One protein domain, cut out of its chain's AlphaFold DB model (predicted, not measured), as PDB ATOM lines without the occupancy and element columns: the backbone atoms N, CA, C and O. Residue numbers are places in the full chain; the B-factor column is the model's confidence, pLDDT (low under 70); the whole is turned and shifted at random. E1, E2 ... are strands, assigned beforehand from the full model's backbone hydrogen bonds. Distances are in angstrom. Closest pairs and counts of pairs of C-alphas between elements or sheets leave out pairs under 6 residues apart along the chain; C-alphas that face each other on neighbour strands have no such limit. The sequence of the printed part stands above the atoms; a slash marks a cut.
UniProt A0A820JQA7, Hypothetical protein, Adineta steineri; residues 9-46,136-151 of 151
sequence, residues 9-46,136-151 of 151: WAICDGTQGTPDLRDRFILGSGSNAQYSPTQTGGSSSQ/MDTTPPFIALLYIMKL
ATOM      1  N   TRP A   9      16.525  36.848 113.079       84.56
ATOM      2  CA  TRP A   9      15.075  37.052 113.207       84.56
ATOM      3  C   TRP A   9      14.489  37.686 111.948       84.56
ATOM      4  O   TRP A   9      14.985  38.698 111.448       84.56
ATOM      5  N   ALA A  10      13.387  37.113 111.475       87.62
ATOM      6  CA  ALA A  10      12.627  37.597 110.332       87.62
ATOM      7  C   ALA A  10      11.223  38.045 110.764       87.62
ATOM      8  O   ALA A  10      10.670  37.552 111.749       87.62
ATOM      9  N   ILE A  11      10.653  39.000 110.025       91.31
ATOM     10  CA  ILE A  11       9.246  39.377 110.178       91.31
ATOM     11  C   ILE A  11       8.405  38.194 109.708       91.31
ATOM     12  O   ILE A  11       8.713  37.592 108.687       91.31
ATOM     13  N   CYS A  12       7.346  37.875 110.449       93.38
ATOM     14  CA  CYS A  12       6.369  36.874 110.042       93.38
ATOM     15  C   CYS A  12       5.399  37.465 109.006       93.38
ATOM     16  O   CYS A  12       4.250  37.775 109.318       93.38
ATOM     17  N   ASP A  13       5.905  37.693 107.795       94.19
ATOM     18  CA  ASP A  13       5.188  38.287 106.661       94.19
ATOM     19  C   ASP A  13       5.005  37.309 105.487       94.19
ATOM     20  O   ASP A  13       4.622  37.719 104.390       94.19
ATOM     21  N   GLY A  14       5.285  36.019 105.702       93.06
ATOM     22  CA  GLY A  14       5.230  34.990 104.661       93.06
ATOM     23  C   GLY A  14       6.500  34.894 103.811       93.06
ATOM     24  O   GLY A  14       6.600  34.014 102.954       93.06
ATOM     25  N   THR A  15       7.487  35.772 104.021       93.12
ATOM     26  CA  THR A  15       8.771  35.715 103.316       93.12
ATOM     27  C   THR A  15       9.799  34.899 104.096       93.12
ATOM     28  O   THR A  15       9.674  34.669 105.301       93.12
ATOM     29  N   GLN A  16      10.833  34.428 103.391       88.00
ATOM     30  CA  GLN A  16      11.963  33.698 103.984       88.00
ATOM     31  C   GLN A  16      11.546  32.472 104.827       88.00
ATOM     32  O   GLN A  16      12.219  32.114 105.788       88.00
ATOM     33  N   GLY A  17      10.426  31.830 104.471       88.69
ATOM     34  CA  GLY A  17       9.913  30.636 105.154       88.69
ATOM     35  C   GLY A  17       9.191  30.903 106.480       88.69
ATOM     36  O   GLY A  17       8.823  29.951 107.163       88.69
ATOM     37  N   THR A  18       8.971  32.167 106.852       92.12
ATOM     38  CA  THR A  18       8.141  32.519 108.011       92.12
ATOM     39  C   THR A  18       6.646  32.353 107.695       92.12
ATOM     40  O   THR A  18       6.250  32.479 106.535       92.12
ATOM     41  N   PRO A  19       5.781  32.082 108.691       93.00
ATOM     42  CA  PRO A  19       4.336  32.217 108.509       93.00
ATOM     43  C   PRO A  19       3.951  33.693 108.318       93.00
ATOM     44  O   PRO A  19       4.634  34.576 108.831       93.00
ATOM     45  N   ASP A  20       2.843  33.979 107.631       94.56
ATOM     46  CA  ASP A  20       2.287  35.339 107.574       94.56
ATOM     47  C   ASP A  20       1.311  35.547 108.741       94.56
ATOM     48  O   ASP A  20       0.243  34.934 108.775       94.56
ATOM     49  N   LEU A  21       1.697  36.377 109.713       94.94
ATOM     50  CA  LEU A  21       0.899  36.689 110.910       94.94
ATOM     51  C   LEU A  21       0.236  38.072 110.843       94.94
ATOM     52  O   LEU A  21      -0.424  38.484 111.797       94.94
ATOM     53  N   ARG A  22       0.421  38.815 109.748       94.31
ATOM     54  CA  ARG A  22      -0.173  40.149 109.593       94.31
ATOM     55  C   ARG A  22      -1.690  40.018 109.468       94.31
ATOM     56  O   ARG A  22      -2.176  39.123 108.780       94.31
ATOM     57  N   ASP A  23      -2.417  40.902 110.151       95.31
ATOM     58  CA  ASP A  23      -3.885  40.978 110.150       95.31
ATOM     59  C   ASP A  23      -4.601  39.663 110.521       95.31
ATOM     60  O   ASP A  23      -5.723  39.405 110.080       95.31
ATOM     61  N   ARG A  24      -3.958  38.813 111.338       95.31
ATOM     62  CA  ARG A  24      -4.483  37.504 111.749       95.31
ATOM     63  C   ARG A  24      -4.385  37.300 113.256       95.31
ATOM     64  O   ARG A  24      -3.402  37.675 113.891       95.31
ATOM     65  N   PHE A  25      -5.379  36.621 113.816       95.19
ATOM     66  CA  PHE A  25      -5.304  36.074 115.167       95.19
ATOM     67  C   PHE A  25      -4.538  34.746 115.182       95.19
ATOM     68  O   PHE A  25      -4.567  33.981 114.216       95.19
ATOM     69  N   ILE A  26      -3.883  34.447 116.307       94.19
ATOM     70  CA  ILE A  26      -3.251  33.143 116.521       94.19
ATOM     71  C   ILE A  26      -4.244  32.213 117.212       94.19
ATOM     72  O   ILE A  26      -4.723  32.498 118.309       94.19
ATOM     73  N   LEU A  27      -4.524  31.085 116.571       92.38
ATOM     74  CA  LEU A  27      -5.391  30.033 117.082       92.38
ATOM     75  C   LEU A  27      -4.542  28.822 117.496       92.38
ATOM     76  O   LEU A  27      -3.528  28.529 116.873       92.38
ATOM     77  N   GLY A  28      -4.923  28.106 118.555       91.19
ATOM     78  CA  GLY A  28      -4.208  26.894 118.969       91.19
ATOM     79  C   GLY A  28      -4.557  25.700 118.077       91.19
ATOM     80  O   GLY A  28      -5.710  25.277 118.051       91.19
ATOM     81  N   SER A  29      -3.580  25.126 117.374       90.38
ATOM     82  CA  SER A  29      -3.751  23.833 116.697       90.38
ATOM     83  C   SER A  29      -3.708  22.691 117.716       90.38
ATOM     84  O   SER A  29      -2.941  22.762 118.680       90.38
ATOM     85  N   GLY A  30      -4.469  21.616 117.496       80.44
ATOM     86  CA  GLY A  30      -4.531  20.503 118.445       80.44
ATOM     87  C   GLY A  30      -5.129  19.218 117.878       80.44
ATOM     88  O   GLY A  30      -5.669  19.185 116.776       80.44
ATOM     89  N   SER A  31      -5.040  18.148 118.666       67.75
ATOM     90  CA  SER A  31      -5.366  16.764 118.288       67.75
ATOM     91  C   SER A  31      -6.842  16.491 117.975       67.75
ATOM     92  O   SER A  31      -7.156  15.421 117.466       67.75
ATOM     93  N   ASN A  32      -7.747  17.441 118.224       70.31
ATOM     94  CA  ASN A  32      -9.188  17.275 117.985       70.31
ATOM     95  C   ASN A  32      -9.601  17.546 116.524       70.31
ATOM     96  O   ASN A  32     -10.763  17.836 116.259       70.31
ATOM     97  N   ALA A  33      -8.651  17.475 115.584       64.38
ATOM     98  CA  ALA A  33      -8.828  17.567 114.129       64.38
ATOM     99  C   ALA A  33      -9.476  18.853 113.572       64.38
ATOM    100  O   ALA A  33      -9.563  18.994 112.356       64.38
ATOM    101  N   GLN A  34      -9.895  19.808 114.411       81.06
ATOM    102  CA  GLN A  34     -10.562  21.023 113.935       81.06
ATOM    103  C   GLN A  34      -9.607  21.958 113.178       81.06
ATOM    104  O   GLN A  34     -10.002  22.544 112.173       81.06
ATOM    105  N   TYR A  35      -8.353  22.071 113.632       87.62
ATOM    106  CA  TYR A  35      -7.349  22.915 112.987       87.62
ATOM    107  C   TYR A  35      -5.986  22.230 112.923       87.62
ATOM    108  O   TYR A  35      -5.393  21.893 113.953       87.62
ATOM    109  N   SER A  36      -5.484  22.054 111.703       89.75
ATOM    110  CA  SER A  36      -4.142  21.532 111.442       89.75
ATOM    111  C   SER A  36      -3.075  22.598 111.729       89.75
ATOM    112  O   SER A  36      -3.359  23.791 111.593       89.75
ATOM    113  N   PRO A  37      -1.837  22.220 112.104       89.12
ATOM    114  CA  PRO A  37      -0.738  23.174 112.229       89.12
ATOM    115  C   PRO A  37      -0.575  23.991 110.944       89.12
ATOM    116  O   PRO A  37      -0.692  23.439 109.855       89.12
ATOM    117  N   THR A  38      -0.344  25.293 111.104       89.62
ATOM    118  CA  THR A  38      -0.246  26.324 110.055       89.62
ATOM    119  C   THR A  38      -1.498  26.534 109.198       89.62
ATOM    120  O   THR A  38      -1.464  27.341 108.268       89.62
ATOM    121  N   GLN A  39      -2.629  25.901 109.533       92.94
ATOM    122  CA  GLN A  39      -3.894  26.143 108.847       92.94
ATOM    123  C   GLN A  39      -4.326  27.594 109.018       92.94
ATOM    124  O   GLN A  39      -4.406  28.107 110.133       92.94
ATOM    125  N   THR A  40      -4.669  28.232 107.906       94.00
ATOM    126  CA  THR A  40      -5.285  29.554 107.898       94.00
ATOM    127  C   THR A  40      -6.766  29.455 107.577       94.00
ATOM    128  O   THR A  40      -7.168  28.595 106.794       94.00
ATOM    129  N   GLY A  41      -7.566  30.363 108.120       93.25
ATOM    130  CA  GLY A  41      -8.995  30.424 107.837       93.25
ATOM    131  C   GLY A  41      -9.628  31.698 108.376       93.25
ATOM    132  O   GLY A  41      -8.921  32.659 108.687       93.25
ATOM    133  N   GLY A  42     -10.955  31.675 108.486       93.31
ATOM    134  CA  GLY A  42     -11.752  32.831 108.876       93.31
ATOM    135  C   GLY A  42     -11.853  33.875 107.766       93.31
ATOM    136  O   GLY A  42     -11.263  33.742 106.691       93.31
ATOM    137  N   SER A  43     -12.619  34.928 108.026       94.12
ATOM    138  CA  SER A  43     -12.807  36.024 107.075       94.12
ATOM    139  C   SER A  43     -12.889  37.367 107.790       94.12
ATOM    140  O   SER A  43     -13.429  37.466 108.889       94.12
ATOM    141  N   SER A  44     -12.375  38.423 107.154       93.56
ATOM    142  CA  SER A  44     -12.495  39.802 107.651       93.56
ATOM    143  C   SER A  44     -13.903  40.369 107.467       93.56
ATOM    144  O   SER A  44     -14.258  41.367 108.089       93.56
ATOM    145  N   SER A  45     -14.702  39.733 106.610       91.12
ATOM    146  CA  SER A  45     -16.095  40.076 106.361       91.12
ATOM    147  C   SER A  45     -16.883  38.842 105.947       91.12
ATOM    148  O   SER A  45     -16.371  37.963 105.250       91.12
ATOM    149  N   GLN A  46     -18.148  38.782 106.339       90.00
ATOM    150  CA  GLN A  46     -19.071  37.776 105.842       90.00
ATOM    151  C   GLN A  46     -20.411  38.399 105.500       90.00
ATOM    152  O   GLN A  46     -20.858  39.347 106.140       90.00
ATOM    153  N   MET A 136     -23.298  30.485 109.479       88.31
ATOM    154  CA  MET A 136     -22.098  31.153 108.974       88.31
ATOM    155  C   MET A 136     -20.997  31.169 110.038       88.31
ATOM    156  O   MET A 136     -21.279  31.326 111.228       88.31
ATOM    157  N   ASP A 137     -19.745  31.001 109.618       88.56
ATOM    158  CA  ASP A 137     -18.595  30.904 110.519       88.56
ATOM    159  C   ASP A 137     -18.011  32.288 110.805       88.56
ATOM    160  O   ASP A 137     -17.305  32.855 109.984       88.56
ATOM    161  N   THR A 138     -18.276  32.840 111.987       91.44
ATOM    162  CA  THR A 138     -17.828  34.184 112.408       91.44
ATOM    163  C   THR A 138     -16.374  34.270 112.867       91.44
ATOM    164  O   THR A 138     -15.974  35.293 113.424       91.44
ATOM    165  N   THR A 139     -15.559  33.244 112.617       92.62
ATOM    166  CA  THR A 139     -14.137  33.297 112.952       92.62
ATOM    167  C   THR A 139     -13.418  34.410 112.170       92.62
ATOM    168  O   THR A 139     -13.474  34.458 110.935       92.62
ATOM    169  N   PRO A 140     -12.725  35.336 112.865       94.38
ATOM    170  CA  PRO A 140     -11.893  36.334 112.201       94.38
ATOM    171  C   PRO A 140     -10.700  35.654 111.509       94.38
ATOM    172  O   PRO A 140     -10.404  34.494 111.813       94.38
ATOM    173  N   PRO A 141      -9.974  36.353 110.614       96.62
ATOM    174  CA  PRO A 141      -8.803  35.786 109.959       96.62
ATOM    175  C   PRO A 141      -7.819  35.220 110.987       96.62
ATOM    176  O   PRO A 141      -7.420  35.916 111.924       96.62
ATOM    177  N   PHE A 142      -7.430  33.958 110.818       95.44
ATOM    178  CA  PHE A 142      -6.559  33.270 111.768       95.44
ATOM    179  C   PHE A 142      -5.471  32.438 111.090       95.44
ATOM    180  O   PHE A 142      -5.518  32.135 109.892       95.44
ATOM    181  N   ILE A 143      -4.493  32.050 111.906       95.44
ATOM    182  CA  ILE A 143      -3.546  30.968 111.645       95.44
ATOM    183  C   ILE A 143      -3.423  30.081 112.886       95.44
ATOM    184  O   ILE A 143      -3.326  30.575 114.009       95.44
ATOM    185  N   ALA A 144      -3.449  28.766 112.686       94.75
ATOM    186  CA  ALA A 144      -3.372  27.788 113.756       94.75
ATOM    187  C   ALA A 144      -1.912  27.394 114.051       94.75
ATOM    188  O   ALA A 144      -1.207  26.926 113.159       94.75
ATOM    189  N   LEU A 145      -1.451  27.553 115.295       92.50
ATOM    190  CA  LEU A 145      -0.097  27.216 115.754       92.50
ATOM    191  C   LEU A 145      -0.132  26.262 116.956       92.50
ATOM    192  O   LEU A 145      -1.040  26.316 117.784       92.50
ATOM    193  N   LEU A 146       0.877  25.397 117.069       90.94
ATOM    194  CA  LEU A 146       1.017  24.484 118.202       90.94
ATOM    195  C   LEU A 146       1.710  25.195 119.369       90.94
ATOM    196  O   LEU A 146       2.812  25.718 119.210       90.94
ATOM    197  N   TYR A 147       1.090  25.165 120.549       88.94
ATOM    198  CA  TYR A 147       1.678  25.706 121.773       88.94
ATOM    199  C   TYR A 147       2.318  24.602 122.612       88.94
ATOM    200  O   TYR A 147       1.729  23.543 122.821       88.94
ATOM    201  N   ILE A 148       3.514  24.875 123.125       89.19
ATOM    202  CA  ILE A 148       4.246  23.995 124.038       89.19
ATOM    203  C   ILE A 148       4.628  24.784 125.295       89.19
ATOM    204  O   ILE A 148       4.980  25.960 125.209       89.19
ATOM    205  N   MET A 149       4.553  24.145 126.463       91.12
ATOM    206  CA  MET A 149       4.929  24.731 127.753       91.12
ATOM    207  C   MET A 149       5.977  23.845 128.420       91.12
ATOM    208  O   MET A 149       5.845  22.622 128.434       91.12
ATOM    209  N   LYS A 150       7.022  24.465 128.972       83.25
ATOM    210  CA  LYS A 150       7.979  23.775 129.839       83.25
ATOM    211  C   LYS A 150       7.333  23.552 131.212       83.25
ATOM    212  O   LYS A 150       6.811  24.509 131.775       83.25
ATOM    213  N   LEU A 151       7.387  22.316 131.708       83.25
ATOM    214  CA  LEU A 151       6.928  21.938 133.049       83.25
ATOM    215  C   LEU A 151       7.944  22.323 134.130       83.25
ATOM    216  O   LEU A 151       9.165  22.276 133.833       83.25
TER     217      LEU A 151
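Overview. This is residues 9 to 46 and 136 to 151 of the 151 residues of the protein "Hypothetical protein" of Adineta steineri (UniProt A0A820JQA7). There is little regular structure: two short strands, E1 and E2, side by side and parallel, form a small sheet in the middle, and long loops and ends spread out from it. Residues 40 to 41 pair antiparallel with residues 142 to 143 of E2. The printed part has 54 residues, with no named helix and 8 residues in named strands, E1 then E2, class all strand. It is loose, with a radius of gyration of the C-alphas of 12.5 A, and flat, spanning 36 by 29 by 15 A.

Along the chain. E1, residues 25 to 28, begins at C-alpha 25 (-5.304, 36.074, 115.167) and is 10.0 A long. E2, residues 142 to 145, is 9.7 A long and ends at C-alpha 145 (-0.097, 27.216, 115.754).

Arrangement. E1 and E2 are parallel neighbours at 37 degrees. C-alphas 27 and 144 face each other, 4.5 A apart. N 145 and O 27 are within hydrogen-bond range, 2.8 A.

Size, cuts and confidence. The C-alphas of Gln 46 and Leu 151 are farthest apart, 40.8 A. Residues 47 to 135 are not printed; C-alphas 46 and 136 are 7.9 A apart across this cut. Residues 31 and 33 are under pLDDT 70.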